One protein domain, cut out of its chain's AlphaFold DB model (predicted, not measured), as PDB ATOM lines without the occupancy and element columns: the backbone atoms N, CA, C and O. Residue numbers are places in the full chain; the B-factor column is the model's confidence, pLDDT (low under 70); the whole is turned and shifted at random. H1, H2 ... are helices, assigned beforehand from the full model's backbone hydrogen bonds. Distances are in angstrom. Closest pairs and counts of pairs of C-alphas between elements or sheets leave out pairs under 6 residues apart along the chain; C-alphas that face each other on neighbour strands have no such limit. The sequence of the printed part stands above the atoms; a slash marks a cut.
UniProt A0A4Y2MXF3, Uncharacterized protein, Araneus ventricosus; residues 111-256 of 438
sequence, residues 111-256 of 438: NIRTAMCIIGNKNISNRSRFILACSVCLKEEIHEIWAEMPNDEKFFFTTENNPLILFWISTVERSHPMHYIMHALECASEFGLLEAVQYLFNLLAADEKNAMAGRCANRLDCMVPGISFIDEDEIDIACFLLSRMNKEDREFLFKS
ATOM      1  N   ASN A 111     133.551 100.815 121.483       93.38
ATOM      2  CA  ASN A 111     132.168 100.696 121.024       93.38
ATOM      3  C   ASN A 111     131.927  99.359 120.320       93.38
ATOM      4  O   ASN A 111     130.932  98.695 120.608       93.38
ATOM      5  N   ILE A 112     132.866  98.928 119.474       95.38
ATOM      6  CA  ILE A 112     132.797  97.655 118.750       95.38
ATOM      7  C   ILE A 112     132.782  96.484 119.734       95.38
ATOM      8  O   ILE A 112     131.831  95.704 119.738       95.38
ATOM      9  N   ARG A 113     133.792  96.352 120.608       96.56
ATOM     10  CA  ARG A 113     133.861  95.203 121.535       96.56
ATOM     11  C   ARG A 113     132.709  95.192 122.531       96.56
ATOM     12  O   ARG A 113     132.189  94.124 122.853       96.56
ATOM     13  N   THR A 114     132.304  96.367 123.011       95.44
ATOM     14  CA  THR A 114     131.139  96.509 123.890       95.44
ATOM     15  C   THR A 114     129.874  96.046 123.170       95.44
ATOM     16  O   THR A 114     129.150  95.205 123.702       95.44
ATOM     17  N   ALA A 115     129.634  96.513 121.942       94.81
ATOM     18  CA  ALA A 115     128.472  96.119 121.157       94.81
ATOM     19  C   ALA A 115     128.465  94.621 120.832       94.81
ATOM     20  O   ALA A 115     127.441  93.973 121.038       94.81
ATOM     21  N   MET A 116     129.595  94.043 120.414       95.81
ATOM     22  CA  MET A 116     129.712  92.602 120.152       95.81
ATOM     23  C   MET A 116     129.366  91.763 121.390       95.81
ATOM     24  O   MET A 116     128.644  90.772 121.283       95.81
ATOM     25  N   CYS A 117     129.825  92.170 122.581       94.25
ATOM     26  CA  CYS A 117     129.495  91.478 123.830       94.25
ATOM     27  C   CYS A 117     127.982  91.490 124.109       94.25
ATOM     28  O   CYS A 117     127.425  90.484 124.548       94.25
ATOM     29  N   ILE A 118     127.314  92.613 123.839       93.44
ATOM     30  CA  ILE A 118     125.867  92.768 124.026       93.44
ATOM     31  C   ILE A 118     125.104  91.946 122.982       93.44
ATOM     32  O   ILE A 118     124.194  91.199 123.329       93.44
ATOM     33  N   ILE A 119     125.496  92.033 121.711       94.94
ATOM     34  CA  ILE A 119     124.882  91.299 120.597       94.94
ATOM     35  C   ILE A 119     124.995  89.780 120.788       94.94
ATOM     36  O   ILE A 119     124.074  89.047 120.429       94.94
ATOM     37  N   GLY A 120     126.080  89.298 121.399       94.12
ATOM     38  CA  GLY A 120     126.252  87.884 121.737       94.12
ATOM     39  C   GLY A 120     125.247  87.357 122.772       94.12
ATOM     40  O   GLY A 120     125.040  86.145 122.865       94.12
ATOM     41  N   ASN A 121     124.584  88.233 123.534       92.88
ATOM     42  CA  ASN A 121     123.589  87.837 124.523       92.88
ATOM     43  C   ASN A 121     122.237  87.534 123.857       92.88
ATOM     44  O   ASN A 121     121.451  88.431 123.541       92.88
ATOM     45  N   LYS A 122     121.926  86.244 123.698       92.75
ATOM     46  CA  LYS A 122     120.673  85.772 123.082       92.75
ATOM     47  C   LYS A 122     119.407  86.082 123.905       92.75
ATOM     48  O   LYS A 122     118.314  85.891 123.385       92.75
ATOM     49  N   ASN A 123     119.528  86.594 125.136       91.69
ATOM     50  CA  ASN A 123     118.380  87.093 125.910       91.69
ATOM     51  C   ASN A 123     117.885  88.471 125.432       91.69
ATOM     52  O   ASN A 123     116.806  88.904 125.830       91.69
ATOM     53  N   ILE A 124     118.667  89.169 124.604       92.06
ATOM     54  CA  ILE A 124     118.275  90.436 123.985       92.06
ATOM     55  C   ILE A 124     117.516  90.134 122.689       92.06
ATOM     56  O   ILE A 124     117.926  89.266 121.914       92.06
ATOM     57  N   SER A 125     116.421  90.863 122.443       93.38
ATOM     58  CA  SER A 125     115.600  90.675 121.239       93.38
ATOM     59  C   SER A 125     116.429  90.829 119.956       93.38
ATOM     60  O   SER A 125     117.368  91.630 119.899       93.38
ATOM     61  N   ASN A 126     116.075  90.084 118.904       95.56
ATOM     62  CA  ASN A 126     116.768  90.182 117.618       95.56
ATOM     63  C   ASN A 126     116.702  91.613 117.078       95.56
ATOM     64  O   ASN A 126     117.721  92.142 116.638       95.56
ATOM     65  N   ARG A 127     115.543  92.273 117.198       95.12
ATOM     66  CA  ARG A 127     115.378  93.698 116.887       95.12
ATOM     67  C   ARG A 127     116.403  94.595 117.590       95.12
ATOM     68  O   ARG A 127     117.076  95.388 116.934       95.12
ATOM     69  N   SER A 128     116.526  94.480 118.908       94.50
ATOM     70  CA  SER A 128     117.454  95.273 119.721       94.50
ATOM     71  C   SER A 128     118.911  95.062 119.312       94.50
ATOM     72  O   SER A 128     119.654  96.026 119.110       94.50
ATOM     73  N   ARG A 129     119.307  93.795 119.130       95.62
ATOM     74  CA  ARG A 129     120.650  93.426 118.657       95.62
ATOM     75  C   ARG A 129     120.916  93.973 117.257       95.62
ATOM     76  O   ARG A 129     122.004  94.475 117.010       95.62
ATOM     77  N   PHE A 130     119.929  93.904 116.364       96.81
ATOM     78  CA  PHE A 130     120.042  94.390 114.991       96.81
ATOM     79  C   PHE A 130     120.257  95.903 114.934       96.81
ATOM     80  O   PHE A 130     121.156  96.360 114.233       96.81
ATOM     81  N   ILE A 131     119.481  96.681 115.698       95.44
ATOM     82  CA  ILE A 131     119.645  98.142 115.762       95.44
ATOM     83  C   ILE A 131     121.047  98.492 116.269       95.44
ATOM     84  O   ILE A 131     121.736  99.288 115.635       95.44
ATOM     85  N   LEU A 132     121.496  97.856 117.357       95.38
ATOM     86  CA  LEU A 132     122.836  98.086 117.895       95.38
ATOM     87  C   LEU A 132     123.928  97.727 116.875       95.38
ATOM     88  O   LEU A 132     124.828  98.533 116.651       95.38
ATOM     89  N   ALA A 133     123.833  96.560 116.231       96.69
ATOM     90  CA  ALA A 133     124.793  96.115 115.222       96.69
ATOM     91  C   ALA A 133     124.884  97.105 114.050       96.69
ATOM     92  O   ALA A 133     125.983  97.463 113.630       96.69
ATOM     93  N   CYS A 134     123.738  97.615 113.585       96.44
ATOM     94  CA  CYS A 134     123.662  98.659 112.567       96.44
ATOM     95  C   CYS A 134     124.359  99.958 112.999       96.44
ATOM     96  O   CYS A 134     125.086 100.550 112.200       96.44
ATOM     97  N   SER A 135     124.164 100.396 114.250       93.88
ATOM     98  CA  SER A 135     124.759 101.629 114.783       93.88
ATOM     99  C   SER A 135     126.284 101.590 114.881       93.88
ATOM    100  O   SER A 135     126.916 102.637 114.786       93.88
ATOM    101  N   VAL A 136     126.879 100.406 115.054       94.62
ATOM    102  CA  VAL A 136     128.343 100.216 115.085       94.62
ATOM    103  C   VAL A 136     128.899  99.550 113.817       94.62
ATOM    104  O   VAL A 136     130.063  99.166 113.781       94.62
ATOM    105  N   CYS A 137     128.082  99.421 112.767       96.31
ATOM    106  CA  CYS A 137     128.457  98.862 111.463       96.31
ATOM    107  C   CYS A 137     129.083  97.450 111.500       96.31
ATOM    108  O   CYS A 137     130.001  97.148 110.736       96.31
ATOM    109  N   LEU A 138     128.544  96.563 112.341       96.75
ATOM    110  CA  LEU A 138     128.950  95.157 112.460       96.75
ATOM    111  C   LEU A 138     128.326  94.295 111.351       96.75
ATOM    112  O   LEU A 138     127.305  93.639 111.545       96.75
ATOM    113  N   LYS A 139     128.895  94.369 110.144       97.00
ATOM    114  CA  LYS A 139     128.311  93.810 108.914       97.00
ATOM    115  C   LYS A 139     127.940  92.330 109.035       97.00
ATOM    116  O   LYS A 139     126.838  91.952 108.635       97.00
ATOM    117  N   GLU A 140     128.847  91.498 109.529       97.88
ATOM    118  CA  GLU A 140     128.650  90.054 109.647       97.88
ATOM    119  C   GLU A 140     127.477  89.742 110.589       97.88
ATOM    120  O   GLU A 140     126.528  89.061 110.197       97.88
ATOM    121  N   GLU A 141     127.466  90.348 111.776       98.19
ATOM    122  CA  GLU A 141     126.401  90.200 112.765       98.19
ATOM    123  C   GLU A 141     125.059  90.735 112.246       98.19
ATOM    124  O   GLU A 141     124.020  90.124 112.486       98.19
ATOM    125  N   ILE A 142     125.050  91.847 111.503       98.19
ATOM    126  CA  ILE A 142     123.837  92.401 110.878       98.19
ATOM    127  C   ILE A 142     123.191  91.359 109.953       98.19
ATOM    128  O   ILE A 142     121.979  91.145 110.029       98.19
ATOM    129  N   HIS A 143     123.981  90.687 109.109       98.12
ATOM    130  CA  HIS A 143     123.475  89.639 108.217       98.12
ATOM    131  C   HIS A 143     122.932  88.431 108.990       98.12
ATOM    132  O   HIS A 143     121.850  87.938 108.664       98.12
ATOM    133  N   GLU A 144     123.655  87.969 110.011       98.25
ATOM    134  CA  GLU A 144     123.243  86.830 110.837       98.25
ATOM    135  C   GLU A 144     121.955  87.124 111.611       98.25
ATOM    136  O   GLU A 144     120.986  86.369 111.523       98.25
ATOM    137  N   ILE A 145     121.896  88.262 112.311       98.25
ATOM    138  CA  ILE A 145     120.720  88.664 113.090       98.25
ATOM    139  C   ILE A 145     119.513  88.851 112.170       98.25
ATOM    140  O   ILE A 145     118.419  88.402 112.508       98.25
ATOM    141  N   TRP A 146     119.686  89.478 111.000       98.25
ATOM    142  CA  TRP A 146     118.595  89.636 110.038       98.25
ATOM    143  C   TRP A 146     118.085  88.292 109.512       98.25
ATOM    144  O   TRP A 146     116.879  88.112 109.343       98.25
ATOM    145  N   ALA A 147     118.972  87.328 109.264       97.94
ATOM    146  CA  ALA A 147     118.577  85.989 108.837       97.94
ATOM    147  C   ALA A 147     117.797  85.235 109.932       97.94
ATOM    148  O   ALA A 147     116.800  84.588 109.619       97.94
ATOM    149  N   GLU A 148     118.205  85.369 111.198       97.69
ATOM    150  CA  GLU A 148     117.528  84.783 112.367       97.69
ATOM    151  C   GLU A 148     116.186  85.464 112.703       97.69
ATOM    152  O   GLU A 148     115.337  84.869 113.368       97.69
ATOM    153  N   MET A 149     115.992  86.719 112.286       98.00
ATOM    154  CA  MET A 149     114.856  87.534 112.708       98.00
ATOM    155  C   MET A 149     113.529  87.091 112.052       98.00
ATOM    156  O   MET A 149     113.446  87.029 110.815       98.00
ATOM    157  N   PRO A 150     112.472  86.838 112.856       97.31
ATOM    158  CA  PRO A 150     111.124  86.548 112.366       97.31
ATOM    159  C   PRO A 150     110.542  87.659 111.477       97.31
ATOM    160  O   PRO A 150     110.894  88.832 111.600       97.31
ATOM    161  N   ASN A 151     109.623  87.305 110.572       97.12
ATOM    162  CA  ASN A 151     109.043  88.264 109.620       97.12
ATOM    163  C   ASN A 151     108.185  89.352 110.289       97.12
ATOM    164  O   ASN A 151     108.133  90.473 109.796       97.12
ATOM    165  N   ASP A 152     107.522  89.037 111.399       95.88
ATOM    166  CA  ASP A 152     106.764  89.990 112.212       95.88
ATOM    167  C   ASP A 152     107.680  91.016 112.892       95.88
ATOM    168  O   ASP A 152     107.373  92.208 112.888       95.88
ATOM    169  N   GLU A 153     108.853  90.595 113.380       95.50
ATOM    170  CA  GLU A 153     109.881  91.525 113.861       95.50
ATOM    171  C   GLU A 153     110.473  92.365 112.721       95.50
ATOM    172  O   GLU A 153     110.658  93.568 112.887       95.50
ATOM    173  N   LYS A 154     110.711  91.779 111.539       97.19
ATOM    174  CA  LYS A 154     111.166  92.534 110.355       97.19
ATOM    175  C   LYS A 154     110.159  93.596 109.928       97.19
ATOM    176  O   LYS A 154     110.555  94.697 109.552       97.19
ATOM    177  N   PHE A 155     108.863  93.293 110.032       95.19
ATOM    178  CA  PHE A 155     107.796  94.229 109.686       95.19
ATOM    179  C   PHE A 155     107.869  95.523 110.507       95.19
ATOM    180  O   PHE A 155     107.538  96.583 109.979       95.19
ATOM    181  N   PHE A 156     108.378  95.478 111.744       94.19
ATOM    182  CA  PHE A 156     108.619  96.683 112.543       94.19
ATOM    183  C   PHE A 156     109.443  97.730 111.774       94.19
ATOM    184  O   PHE A 156     109.116  98.919 111.772       94.19
ATOM    185  N   PHE A 157     110.471  97.279 111.055       94.62
ATOM    186  CA  PHE A 157     111.385  98.161 110.344       94.62
ATOM    187  C   PHE A 157     110.803  98.789 109.074       94.62
ATOM    188  O   PHE A 157     111.388  99.727 108.543       94.62
ATOM    189  N   THR A 158     109.621  98.360 108.621       90.62
ATOM    190  CA  THR A 158     108.906  99.040 107.525       90.62
ATOM    191  C   THR A 158     108.443 100.447 107.908       90.62
ATOM    192  O   THR A 158     108.192 101.274 107.036       90.62
ATOM    193  N   THR A 159     108.343 100.719 109.213       92.38
ATOM    194  CA  THR A 159     107.974 102.027 109.776       92.38
ATOM    195  C   THR A 159     109.163 102.785 110.368       92.38
ATOM    196  O   THR A 159     108.994 103.890 110.883       92.38
ATOM    197  N   GLU A 160     110.361 102.194 110.317       90.75
ATOM    198  CA  GLU A 160     111.579 102.813 110.831       90.75
ATOM    199  C   GLU A 160     112.014 103.953 109.907       90.75
ATOM    200  O   GLU A 160     112.045 103.811 108.689       90.75
ATOM    201  N   ASN A 161     112.372 105.088 110.502       92.44
ATOM    202  CA  ASN A 161     112.797 106.280 109.768       92.44
ATOM    203  C   ASN A 161     114.276 106.597 109.983       92.44
ATOM    204  O   ASN A 161     114.776 107.564 109.413       92.44
ATOM    205  N   ASN A 162     114.982 105.818 110.806       94.25
ATOM    206  CA  ASN A 162     116.411 105.985 111.003       94.25
ATOM    207  C   ASN A 162     117.180 105.632 109.709       94.25
ATOM    208  O   ASN A 162     117.229 104.454 109.335       94.25
ATOM    209  N   PRO A 163     117.833 106.608 109.040       96.00
ATOM    210  CA  PRO A 163     118.500 106.363 107.763       96.00
ATOM    211  C   PRO A 163     119.619 105.323 107.835       96.00
ATOM    212  O   PRO A 163     119.846 104.599 106.868       96.00
ATOM    213  N   LEU A 164     120.298 105.222 108.982       95.69
ATOM    214  CA  LEU A 164     121.353 104.235 109.195       95.69
ATOM    215  C   LEU A 164     120.789 102.811 109.196       95.69
ATOM    216  O   LEU A 164     121.373 101.914 108.593       95.69
ATOM    217  N   ILE A 165     119.624 102.610 109.814       96.31
ATOM    218  CA  ILE A 165     118.941 101.311 109.825       96.31
ATOM    219  C   ILE A 165     118.414 100.968 108.425       96.31
ATOM    220  O   ILE A 165     118.613  99.850 107.953       96.31
ATOM    221  N   LEU A 166     117.820 101.936 107.719       96.44
ATOM    222  CA  LEU A 166     117.326 101.753 106.347       96.44
ATOM    223  C   LEU A 166     118.445 101.398 105.353       96.44
ATOM    224  O   LEU A 166     118.264 100.544 104.479       96.44
ATOM    225  N   PHE A 167     119.630 101.994 105.507       97.19
ATOM    226  CA  PHE A 167     120.817 101.612 104.740       97.19
ATOM    227  C   PHE A 167     121.183 100.134 104.946       97.19
ATOM    228  O   PHE A 167     121.440  99.409 103.982       97.19
ATOM    229  N   TRP A 168     121.170  99.654 106.187       97.56
ATOM    230  CA  TRP A 168     121.507  98.261 106.464       97.56
ATOM    231  C   TRP A 168     120.431  97.286 105.995       97.56
ATOM    232  O   TRP A 168     120.780  96.274 105.394       97.56
ATOM    233  N   ILE A 169     119.146  97.615 106.165       97.00
ATOM    234  CA  ILE A 169     118.026  96.815 105.637       97.00
ATOM    235  C   ILE A 169     118.143  96.668 104.122       97.00
ATOM    236  O   ILE A 169     118.148  95.556 103.600       97.00
ATOM    237  N   SER A 170     118.329  97.781 103.409       96.12
ATOM    238  CA  SER A 170     118.496  97.739 101.954       96.12
ATOM    239  C   SER A 170     119.725  96.934 101.521       96.12
ATOM    240  O   SER A 170     119.686  96.229 100.511       96.12
ATOM    241  N   THR A 171     120.795  96.964 102.319       96.25
ATOM    242  CA  THR A 171     121.996  96.151 102.097       96.25
ATOM    243  C   THR A 171     121.716  94.652 102.263       96.25
ATOM    244  O   THR A 171     122.084  93.863 101.389       96.25
ATOM    245  N   VAL A 172     121.054  94.231 103.346       96.94
ATOM    246  CA  VAL A 172     120.778  92.803 103.607       96.94
ATOM    247  C   VAL A 172     119.691  92.228 102.698       96.94
ATOM    248  O   VAL A 172     119.784  91.066 102.304       96.94
ATOM    249  N   GLU A 173     118.709  93.036 102.297       95.62
ATOM    250  CA  GLU A 173     117.667  92.658 101.332       95.62
ATOM    251  C   GLU A 173     118.153  92.693  99.876       95.62
ATOM    252  O   GLU A 173     117.417  92.305  98.970       95.62
ATOM    253  N   ARG A 174     119.405  93.117  99.642       91.31
ATOM    254  CA  ARG A 174     120.002  93.279  98.305       91.31
ATOM    255  C   ARG A 174     119.185  94.217  97.408       91.31
ATOM    256  O   ARG A 174     119.085  93.990  96.202       91.31
ATOM    257  N   SER A 175     118.599  95.257  97.996       87.81
ATOM    258  CA  SER A 175     117.962  96.340  97.250       87.81
ATOM    259  C   SER A 175     119.010  97.402  96.876       87.81
ATOM    260  O   SER A 175     120.165  97.053  96.643       87.81
ATOM    261  N   HIS A 176     118.640  98.679  96.732       86.81
ATOM    262  CA  HIS A 176     119.549  99.743  96.277       86.81
ATOM    263  C   HIS A 176     120.088 100.565  97.472       86.81
ATOM    264  O   HIS A 176     119.591 101.670  97.711       86.81
ATOM    265  N   PRO A 177     121.108 100.094  98.225       81.69
ATOM    266  CA  PRO A 177     121.576 100.757  99.449       81.69
ATOM    267  C   PRO A 177     122.178 102.143  99.207       81.69
ATOM    268  O   PRO A 177     122.195 102.986 100.104       81.69
ATOM    269  N   MET A 178     122.615 102.414  97.974       85.81
ATOM    270  CA  MET A 178     123.193 103.702  97.591       85.81
ATOM    271  C   MET A 178     122.214 104.871  97.718       85.81
ATOM    272  O   MET A 178     122.654 106.003  97.868       85.81
ATOM    273  N   HIS A 179     120.898 104.631  97.732       89.44
ATOM    274  CA  HIS A 179     119.939 105.709  97.978       89.44
ATOM    275  C   HIS A 179     119.997 106.237  99.422       89.44
ATOM    276  O   HIS A 179     119.722 107.408  99.667       89.44
ATOM    277  N   TYR A 180     120.392 105.392 100.380       93.50
ATOM    278  CA  TYR A 180     120.377 105.726 101.805       93.50
ATOM    279  C   TYR A 180     121.743 106.136 102.354       93.50
ATOM    280  O   TYR A 180     121.792 106.735 103.424       93.50
ATOM    281  N   ILE A 181     122.843 105.853 101.647       96.06
ATOM    282  CA  ILE A 181     124.207 106.046 102.169       96.06
ATOM    283  C   ILE A 181     124.481 107.481 102.637       96.06
ATOM    284  O   ILE A 181     125.056 107.672 103.706       96.06
ATOM    285  N   MET A 182     124.028 108.492 101.886       95.56
ATOM    286  CA  MET A 182     124.235 109.898 102.248       95.56
ATOM    287  C   MET A 182     123.506 110.252 103.546       95.56
ATOM    288  O   MET A 182     124.110 110.803 104.464       95.56
ATOM    289  N   HIS A 183     122.232 109.871 103.657       95.56
ATOM    290  CA  HIS A 183     121.428 110.116 104.853       95.56
ATOM    291  C   HIS A 183     121.907 109.291 106.053       95.56
ATOM    292  O   HIS A 183     121.883 109.776 107.182       95.56
ATOM    293  N   ALA A 184     122.374 108.060 105.827       96.62
ATOM    294  CA  ALA A 184     122.977 107.219 106.854       96.62
ATOM    295  C   ALA A 184     124.266 107.840 107.400       96.62
ATOM    296  O   ALA A 184     124.481 107.828 108.607       96.62
ATOM    297  N   LEU A 185     125.096 108.425 106.532       96.75
ATOM    298  CA  LEU A 185     126.337 109.089 106.921       96.75
ATOM    299  C   LEU A 185     126.079 110.392 107.696       96.75
ATOM    300  O   LEU A 185     126.729 110.641 108.713       96.75
ATOM    301  N   GLU A 186     125.110 111.201 107.259       94.75
ATOM    302  CA  GLU A 186     124.659 112.390 107.998       94.75
ATOM    303  C   GLU A 186     124.115 111.998 109.379       94.75
ATOM    304  O   GLU A 186     124.493 112.599 110.382       94.75
ATOM    305  N   CYS A 187     123.294 110.946 109.437       93.94
ATOM    306  CA  CYS A 187     122.763 110.388 110.677       93.94
ATOM    307  C   CYS A 187     123.882 109.876 111.598       93.94
ATOM    308  O   CYS A 187     123.914 110.229 112.773       93.94
ATOM    309  N   ALA A 188     124.838 109.102 111.079       95.12
ATOM    310  CA  ALA A 188     125.973 108.605 111.856       95.12
ATOM    311  C   ALA A 188     126.817 109.747 112.437       95.12
ATOM    312  O   ALA A 188     127.190 109.704 113.609       95.12
ATOM    313  N   SER A 189     127.044 110.798 111.643       93.00
ATOM    314  CA  SER A 189     127.719 112.015 112.100       93.00
ATOM    315  C   SER A 189     126.911 112.714 113.196       93.00
ATOM    316  O   SER A 189     127.484 113.124 114.198       93.00
ATOM    317  N   GLU A 190     125.582 112.783 113.050       88.19
ATOM    318  CA  GLU A 190     124.670 113.376 114.038       88.19
ATOM    319  C   GLU A 190     124.694 112.649 115.399       88.19
ATOM    320  O   GLU A 190     124.524 113.226 116.472       88.19
ATOM    321  N   PHE A 191     124.910 111.341 115.382       87.38
ATOM    322  CA  PHE A 191     124.945 110.556 116.611       87.38
ATOM    323  C   PHE A 191     126.342 110.405 117.213       87.38
ATOM    324  O   PHE A 191     126.435 109.833 118.298       87.38
ATOM    325  N   GLY A 192     127.385 110.950 116.576       89.81
ATOM    326  CA  GLY A 192     128.767 110.793 117.029       89.81
ATOM    327  C   GLY A 192     129.308 109.373 116.817       89.81
ATOM    328  O   GLY A 192     130.146 108.914 117.580       89.81
ATOM    329  N   LEU A 193     128.810 108.649 115.807       92.62
ATOM    330  CA  LEU A 193     129.151 107.244 115.552       92.62
ATOM    331  C   LEU A 193     130.404 107.139 114.668       92.62
ATOM    332  O   LEU A 193     130.300 106.947 113.455       92.62
ATOM    333  N   LEU A 194     131.590 107.286 115.267       93.31
ATOM    334  CA  LEU A 194     132.869 107.382 114.548       93.31
ATOM    335  C   LEU A 194     133.102 106.217 113.580       93.31
ATOM    336  O   LEU A 194     133.421 106.432 112.409       93.31
ATOM    337  N   GLU A 195     132.914 104.985 114.045       93.50
ATOM    338  CA  GLU A 195     133.138 103.781 113.248       93.50
ATOM    339  C   GLU A 195     132.168 103.707 112.063       93.50
ATOM    340  O   GLU A 195     132.568 103.366 110.947       93.50
ATOM    341  N   ALA A 196     130.911 104.108 112.274       95.62
ATOM    342  CA  ALA A 196     129.904 104.140 111.224       95.62
ATOM    343  C   ALA A 196     130.202 105.215 110.175       95.62
ATOM    344  O   ALA A 196     130.098 104.949 108.976       95.62
ATOM    345  N   VAL A 197     130.640 106.403 110.607       97.00
ATOM    346  CA  VAL A 197     131.097 107.455 109.693       97.00
ATOM    347  C   VAL A 197     132.248 106.943 108.837       97.00
ATOM    348  O   VAL A 197     132.182 107.038 107.615       97.00
ATOM    349  N   GLN A 198     133.280 106.353 109.442       96.06
ATOM    350  CA  GLN A 198     134.433 105.839 108.700       96.06
ATOM    351  C   GLN A 198     134.041 104.735 107.711       96.06
ATOM    352  O   GLN A 198     134.492 104.752 106.562       96.06
ATOM    353  N   TYR A 199     133.191 103.794 108.131       96.44
ATOM    354  CA  TYR A 199     132.710 102.707 107.283       96.44
ATOM    355  C   TYR A 199     131.927 103.238 106.075       96.44
ATOM    356  O   TYR A 199     132.307 102.976 104.931       96.44
ATOM    357  N   LEU A 200     130.880 104.033 106.311       97.00
ATOM    358  CA  LEU A 200     130.012 104.565 105.257       97.00
ATOM    359  C   LEU A 200     130.771 105.501 104.318       97.00
ATOM    360  O   LEU A 200     130.619 105.421 103.102       97.00
ATOM    361  N   PHE A 201     131.651 106.344 104.859       97.06
ATOM    362  CA  PHE A 201     132.464 107.252 104.056       97.06
ATOM    363  C   PHE A 201     133.405 106.498 103.107       97.06
ATOM    364  O   PHE A 201     133.687 106.964 102.003       97.06
ATOM    365  N   ASN A 202     133.889 105.317 103.499       96.81
ATOM    366  CA  ASN A 202     134.747 104.500 102.646       96.81
ATOM    367  C   ASN A 202     134.009 103.853 101.469       96.81
ATOM    368  O   ASN A 202     134.666 103.549 100.474       96.81
ATOM    369  N   LEU A 203     132.683 103.704 101.550       96.00
ATOM    370  CA  LEU A 203     131.849 103.164 100.473       96.00
ATOM    371  C   LEU A 203     131.543 104.182  99.360       96.00
ATOM    372  O   LEU A 203     131.144 103.774  98.272       96.00
ATOM    373  N   LEU A 204     131.726 105.482  99.618       96.19
ATOM    374  CA  LEU A 204     131.473 106.554  98.648       96.19
ATOM    375  C   LEU A 204     132.509 106.586  97.516       96.19
ATOM    376  O   LEU A 204     133.682 106.238  97.715       96.19
ATOM    377  N   ALA A 205     132.105 107.091  96.349       95.19
ATOM    378  CA  ALA A 205     133.028 107.408  95.264       95.19
ATOM    379  C   ALA A 205     133.926 108.614  95.617       95.19
ATOM    380  O   ALA A 205     133.649 109.392  96.530       95.19
ATOM    381  N   ALA A 206     135.061 108.757  94.925       91.62
ATOM    382  CA  ALA A 206     136.074 109.762  95.272       91.62
ATOM    383  C   ALA A 206     135.569 111.213  95.154       91.62
ATOM    384  O   ALA A 206     135.940 112.060  95.964       91.62
ATOM    385  N   ASP A 207     134.722 111.489  94.167       90.81
ATOM    386  CA  ASP A 207     134.067 112.776  93.939       90.81
ATOM    387  C   ASP A 207     132.992 113.078  94.995       90.81
ATOM    388  O   ASP A 207     132.898 114.209  95.476       90.81
ATOM    389  N   GLU A 208     132.251 112.062  95.438       94.81
ATOM    390  CA  GLU A 208     131.230 112.193  96.486       94.81
ATOM    391  C   GLU A 208     131.832 112.465  97.872       94.81
ATOM    392  O   GLU A 208     131.243 113.199  98.669       94.81
ATOM    393  N   LYS A 209     133.018 111.915  98.169       95.56
ATOM    394  CA  LYS A 209     133.681 112.056  99.481       95.56
ATOM    395  C   LYS A 209     133.897 113.511  99.887       95.56
ATOM    396  O   LYS A 209     133.630 113.856 101.035       95.56
ATOM    397  N   ASN A 210     134.341 114.369  98.969       92.81
ATOM    398  CA  ASN A 210     134.582 115.782  99.277       92.81
ATOM    399  C   ASN A 210     133.278 116.502  99.645       92.81
ATOM    400  O   ASN A 210     133.192 117.134 100.699       92.81
ATOM    401  N   ALA A 211     132.242 116.343  98.816       92.31
ATOM    402  CA  ALA A 211     130.936 116.950  99.054       92.31
ATOM    403  C   ALA A 211     130.308 116.448 100.365       92.31
ATOM    404  O   ALA A 211     129.764 117.236 101.143       92.31
ATOM    405  N   MET A 212     130.427 115.146 100.642       95.69
ATOM    406  CA  MET A 212     129.911 114.555 101.874       95.69
ATOM    407  C   MET A 212     130.697 114.980 103.109       95.69
ATOM    408  O   MET A 212     130.080 115.205 104.149       95.69
ATOM    409  N   ALA A 213     132.017 115.163 103.013       95.06
ATOM    410  CA  ALA A 213     132.811 115.676 104.123       95.06
ATOM    411  C   ALA A 213     132.320 117.064 104.563       95.06
ATOM    412  O   ALA A 213     132.065 117.272 105.749       95.06
ATOM    413  N   GLY A 214     132.105 117.973 103.601       91.81
ATOM    414  CA  GLY A 214     131.531 119.303 103.836       91.81
ATOM    415  C   GLY A 214     130.169 119.253 104.531       91.81
ATOM    416  O   GLY A 214     129.959 119.915 105.548       91.81
ATOM    417  N   ARG A 215     129.250 118.420 104.024       92.75
ATOM    418  CA  ARG A 215     127.905 118.262 104.606       92.75
ATOM    419  C   ARG A 215     127.932 117.712 106.028       92.75
ATOM    420  O   ARG A 215     127.255 118.258 106.894       92.75
ATOM    421  N   CYS A 216     128.720 116.670 106.277       93.94
ATOM    422  CA  CYS A 216     128.800 116.048 107.597       93.94
ATOM    423  C   CYS A 216     129.427 116.994 108.625       93.94
ATOM    424  O   CYS A 216     128.936 117.078 109.746       93.94
ATOM    425  N   ALA A 217     130.447 117.765 108.237       90.62
ATOM    426  CA  ALA A 217     131.031 118.770 109.117       90.62
ATOM    427  C   ALA A 217     130.050 119.901 109.438       90.62
ATOM    428  O   ALA A 217     129.931 120.283 110.594       90.62
ATOM    429  N   ASN A 218     129.289 120.384 108.452       88.06
ATOM    430  CA  ASN A 218     128.228 121.360 108.704       88.06
ATOM    431  C   ASN A 218     127.136 120.790 109.630       88.06
ATOM    432  O   ASN A 218     126.615 121.483 110.501       88.06
ATOM    433  N   ARG A 219     126.802 119.500 109.484       88.69
ATOM    434  CA  ARG A 219     125.838 118.834 110.366       88.69
ATOM    435  C   ARG A 219     126.352 118.743 111.800       88.69
ATOM    436  O   ARG A 219     125.603 119.098 112.703       88.69
ATOM    437  N   LEU A 220     127.604 118.322 111.994       86.69
ATOM    438  CA  LEU A 220     128.270 118.332 113.301       86.69
ATOM    439  C   LEU A 220     128.268 119.729 113.900       86.69
ATOM    440  O   LEU A 220     127.950 119.891 115.067       86.69
ATOM    441  N   ASP A 221     128.548 120.743 113.090       84.62
ATOM    442  CA  ASP A 221     128.566 122.118 113.556       84.62
ATOM    443  C   ASP A 221     127.201 122.604 114.062       84.62
ATOM    444  O   ASP A 221     127.094 123.169 115.150       84.62
ATOM    445  N   CYS A 222     126.129 122.278 113.335       83.38
ATOM    446  CA  CYS A 222     124.759 122.559 113.765       83.38
ATOM    447  C   CYS A 222     124.386 121.864 115.089       83.38
ATOM    448  O   CYS A 222     123.446 122.290 115.762       83.38
ATOM    449  N   MET A 223     125.085 120.786 115.450       78.31
ATOM    450  CA  MET A 223     124.880 120.064 116.703       78.31
ATOM    451  C   MET A 223     125.659 120.611 117.880       78.31
ATOM    452  O   MET A 223     125.452 120.115 118.985       78.31
ATOM    453  N   VAL A 224     126.518 121.604 117.669       74.06
ATOM    454  CA  VAL A 224     127.186 122.326 118.745       74.06
ATOM    455  C   VAL A 224     126.369 123.592 119.022       74.06
ATOM    456  O   VAL A 224     126.768 124.677 118.589       74.06
ATOM    457  N   PRO A 225     125.188 123.535 119.690       64.25
ATOM    458  CA  PRO A 225     124.559 124.761 120.166       64.25
ATOM    459  C   PRO A 225     125.607 125.522 120.974       64.25
ATOM    460  O   PRO A 225     126.353 124.894 121.711       64.25
ATOM    461  N   GLY A 226     125.680 126.848 120.822       62.94
ATOM    462  CA  GLY A 226     126.873 127.675 121.093       62.94
ATOM    463  C   GLY A 226     127.560 127.614 122.473       62.94
ATOM    464  O   GLY A 226     128.452 128.411 122.727       62.94
ATOM    465  N   ILE A 227     127.171 126.710 123.371       59.78
ATOM    466  CA  ILE A 227     127.784 126.418 124.672       59.78
ATOM    467  C   ILE A 227     127.918 124.909 124.977       59.78
ATOM    468  O   ILE A 227     128.271 124.552 126.099       59.78
ATOM    469  N   SER A 228     127.598 124.001 124.049       64.56
ATOM    470  CA  SER A 228     127.756 122.558 124.268       64.56
ATOM    471  C   SER A 228     129.164 122.077 123.950       64.56
ATOM    472  O   SER A 228     129.850 122.613 123.085       64.56
ATOM    473  N   PHE A 229     129.540 121.001 124.625       67.81
ATOM    474  CA  PHE A 229     130.812 120.321 124.460       67.81
ATOM    475  C   PHE A 229     130.697 119.301 123.341       67.81
ATOM    476  O   PHE A 229     129.685 118.600 123.262       67.81
ATOM    477  N   ILE A 230     131.743 119.240 122.526       75.12
ATOM    478  CA  ILE A 230     131.921 118.197 121.526       75.12
ATOM    479  C   ILE A 230     132.579 117.009 122.213       75.12
ATOM    480  O   ILE A 230     133.561 117.173 122.938       75.12
ATOM    481  N   ASP A 231     132.024 115.823 122.011       79.31
ATOM    482  CA  ASP A 231     132.609 114.597 122.535       79.31
ATOM    483  C   ASP A 231     133.901 114.224 121.809       79.31
ATOM    484  O   ASP A 231     134.114 114.586 120.656       79.31
ATOM    485  N   GLU A 232     134.758 113.442 122.473       81.88
ATOM    486  CA  GLU A 232     135.998 112.926 121.872       81.88
ATOM    487  C   GLU A 232     135.743 112.249 120.513       81.88
ATOM    488  O   GLU A 232     136.476 112.509 119.561       81.88
ATOM    489  N   ASP A 233     134.668 111.462 120.392       86.25
ATOM    490  CA  ASP A 233     134.306 110.790 119.138       86.25
ATOM    491  C   ASP A 233     133.846 111.791 118.066       86.25
ATOM    492  O   ASP A 233     134.196 111.662 116.896       86.25
ATOM    493  N   GLU A 234     133.105 112.832 118.446       88.00
ATOM    494  CA  GLU A 234     132.672 113.894 117.531       88.00
ATOM    495  C   GLU A 234     133.865 114.749 117.058       88.00
ATOM    496  O   GLU A 234     133.917 115.140 115.889       88.00
ATOM    497  N   ILE A 235     134.863 114.980 117.921       86.75
ATOM    498  CA  ILE A 235     136.141 115.609 117.554       86.75
ATOM    499  C   ILE A 235     136.893 114.725 116.567       86.75
ATOM    500  O   ILE A 235     137.367 115.226 115.548       86.75
ATOM    501  N   ASP A 236     136.989 113.422 116.825       90.31
ATOM    502  CA  ASP A 236     137.668 112.483 115.933       90.31
ATOM    503  C   ASP A 236     136.962 112.393 114.574       90.31
ATOM    504  O   ASP A 236     137.626 112.378 113.531       90.31
ATOM    505  N   ILE A 237     135.624 112.422 114.559       92.56
ATOM    506  CA  ILE A 237     134.835 112.538 113.329       92.56
ATOM    507  C   ILE A 237     135.183 113.846 112.615       92.56
ATOM    508  O   ILE A 237     135.476 113.825 111.420       92.56
ATOM    509  N   ALA A 238     135.187 114.982 113.312       90.38
ATOM    510  CA  ALA A 238     135.526 116.271 112.716       90.38
ATOM    511  C   ALA A 238     136.941 116.258 112.115       90.38
ATOM    512  O   ALA A 238     137.124 116.662 110.966       90.38
ATOM    513  N   CYS A 239     137.927 115.721 112.841       90.12
ATOM    514  CA  CYS A 239     139.302 115.532 112.373       90.12
ATOM    515  C   CYS A 239     139.341 114.677 111.102       90.12
ATOM    516  O   CYS A 239     139.990 115.040 110.115       90.12
ATOM    517  N   PHE A 240     138.626 113.549 111.118       93.69
ATOM    518  CA  PHE A 240     138.511 112.655 109.977       93.69
ATOM    519  C   PHE A 240     137.924 113.391 108.770       93.69
ATOM    520  O   PHE A 240     138.570 113.425 107.726       93.69
ATOM    521  N   LEU A 241     136.770 114.046 108.906       93.56
ATOM    522  CA  LEU A 241     136.104 114.756 107.811       93.56
ATOM    523  C   LEU A 241     136.968 115.897 107.261       93.56
ATOM    524  O   LEU A 241     137.157 115.989 106.050       93.56
ATOM    525  N   LEU A 242     137.572 116.709 108.133       90.25
ATOM    526  CA  LEU A 242     138.503 117.773 107.748       90.25
ATOM    527  C   LEU A 242     139.686 117.232 106.941       90.25
ATOM    528  O   LEU A 242     140.082 117.840 105.951       90.25
ATOM    529  N   SER A 243     140.242 116.079 107.318       90.94
ATOM    530  CA  SER A 243     141.347 115.456 106.572       90.94
ATOM    531  C   SER A 243     140.952 115.007 105.158       90.94
ATOM    532  O   SER A 243     141.824 114.821 104.308       90.94
ATOM    533  N   ARG A 244     139.649 114.828 104.904       93.62
ATOM    534  CA  ARG A 244     139.094 114.394 103.616       93.62
ATOM    535  C   ARG A 244     138.602 115.539 102.745       93.62
ATOM    536  O   ARG A 244     138.429 115.326 101.555       93.62
ATOM    537  N   MET A 245     138.395 116.726 103.302       92.38
ATOM    538  CA  MET A 245     138.000 117.897 102.529       92.38
ATOM    539  C   MET A 245     139.141 118.415 101.646       92.38
ATOM    540  O   MET A 245     140.324 118.362 102.007       92.38
ATOM    541  N   ASN A 246     138.773 119.017 100.514       92.88
ATOM    542  CA  ASN A 246     139.705 119.817  99.724       92.88
ATOM    543  C   ASN A 246     140.134 121.085 100.504       92.88
ATOM    544  O   ASN A 246     139.783 121.307 101.668       92.88
ATOM    545  N   LYS A 247     141.009 121.895  99.911       91.25
ATOM    546  CA  LYS A 247     141.542 123.080 100.588       91.25
ATOM    547  C   LYS A 247     140.482 124.179 100.699       91.25
ATOM    548  O   LYS A 247     140.386 124.813 101.744       91.25
ATOM    549  N   GLU A 248     139.694 124.366  99.651       91.31
ATOM    550  CA  GLU A 248     138.684 125.409  99.518       91.31
ATOM    551  C   GLU A 248     137.556 125.246 100.548       91.31
ATOM    552  O   GLU A 248     137.228 126.202 101.249       91.31
ATOM    553  N   ASP A 249     137.029 124.031 100.709       88.88
ATOM    554  CA  ASP A 249     135.960 123.700 101.657       88.88
ATOM    555  C   ASP A 249     136.438 123.829 103.105       88.88
ATOM    556  O   ASP A 249     135.717 124.351 103.958       88.88
ATOM    557  N   ARG A 250     137.688 123.433 103.388       88.56
ATOM    558  CA  ARG A 250     138.296 123.690 104.700       88.56
ATOM    559  C   ARG A 250     138.394 125.177 104.965       88.56
ATOM    560  O   ARG A 250     137.961 125.633 106.015       88.56
ATOM    561  N   GLU A 251     138.952 125.944 104.033       87.38
ATOM    562  CA  GLU A 251     139.056 127.396 104.186       87.38
ATOM    563  C   GLU A 251     137.686 128.050 104.369       87.38
ATOM    564  O   GLU A 251     137.573 128.991 105.150       87.38
ATOM    565  N   PHE A 252     136.652 127.558 103.686       87.00
ATOM    566  CA  PHE A 252     135.282 128.018 103.877       87.00
ATOM    567  C   PHE A 252     134.782 127.738 105.298       87.00
ATOM    568  O   PHE A 252     134.303 128.659 105.956       87.00
ATOM    569  N   LEU A 253     134.974 126.517 105.805       85.25
ATOM    570  CA  LEU A 253     134.610 126.165 107.177       85.25
ATOM    571  C   LEU A 253     135.359 127.038 108.200       85.25
ATOM    572  O   LEU A 253     134.749 127.582 109.109       85.25
ATOM    573  N   PHE A 254     136.664 127.262 108.017       83.94
ATOM    574  CA  PHE A 254     137.465 128.111 108.913       83.94
ATOM    575  C   PHE A 254     137.138 129.611 108.814       83.94
ATOM    576  O   PHE A 254     137.470 130.365 109.730       83.94
ATOM    577  N   LYS A 255     136.501 130.066 107.726       84.38
ATOM    578  CA  LYS A 255     136.019 131.451 107.588       84.38
ATOM    579  C   LYS A 255     134.727 131.702 108.358       84.38
ATOM    580  O   LYS A 255     134.419 132.862 108.597       84.38
ATOM    581  N   SER A 256     133.995 130.661 108.749       80.50
ATOM    582  CA  SER A 256     132.846 130.793 109.642       80.50
ATOM    583  C   SER A 256     133.209 130.171 110.986       80.50
ATOM    584  O   SER A 256     133.067 128.961 111.136       80.50
TER     585      SER A 256
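Overview. This is residues 111 to 256 of the 438 residues of an uncharacterized protein of Araneus ventricosus (UniProt A0A4Y2MXF3). The longest helix, H8, stands in a four-helix up-and-down bundle, H6 to H9, which makes one lobe, with H10 beyond H8 at one end of the long axis. The other lobe gathers H1, H3, H4 and H5 round H2; H5, packed on H6, joins the lobes. The printed part has 146 residues, with ten named helices, H1 to H10 in chain order, and no named strand; the class is all helix. The whole is compact, with a radius of gyration of the C-alphas of 16.4 A, yet elongated, spanning 51 by 32 by 24 A.

Arrangement. H8, residues 206 to 222, forms a hairpin with H9, residues 232 to 244; C-alphas 213 and 241, their closest, are 5.0 A apart, and the tilt of 36 degrees is only just steep. H8 also touches H6, residues 181 to 191, the same way at a shallow tilt of 31 degrees, closest at C-alphas 216 and 186, 5.5 A. H6 forms a hairpin with H7, residues 194 to 203, closest at C-alphas 188 and 197, 5.7 A. H9 touches H7 with residues 233 to 237 alone; C-alphas 237 and 194, their closest, are 5.7 A apart. H10, residues 247 to 255, is close to H8 but not clearly touching, closest at C-alphas 249 and 214, 6.6 A. H5, residues 163 to 172, touches H6 at a steep tilt of 46 degrees, closest at C-alphas 164 and 184, 4.1 A. The hub is H2, residues 126 to 135, which touches H5, closest at C-alphas 134 and 165, 6.1 A. H2 forms hairpins with H1, residues 111 to 119, closest at C-alphas 129 and 119, 5.1 A, and with H3, residues 139 to 148, closest at C-alphas 133 and 142, 5.8 A. H4, residues 151 to 159, and H2 only just touch, only at their ends, with 3 pairs of C-alphas within 8 A, closest at C-alphas 153 and 127, 6.6 A. Every O i to N i+4 pair is within hydrogen-bond range in H1, H2, H3, H5, H6, H7, H9 and H10; H8 has 11 of 13, and H4 1 of 5, beside 6 of 6 O i to N i+3 pairs.

Along the chain. H1 begins at C-alpha 111 (132.168, 100.696, 121.024). H8 is 25.2 A long, from C-alpha 206 (136.074, 109.762, 95.272) to C-alpha 222. H9 is 18.6 A and H6 15.1 A long. H10 ends at C-alpha 255 (136.019, 131.451, 107.588).

Size, cuts and confidence. The C-alphas farthest apart, of Pro 150 and Lys 255, are 51.6 A apart. The printed part has no cut and no long link. Residues 224 to 229 stand free; pLDDT is under 70 at residues 225 to 229.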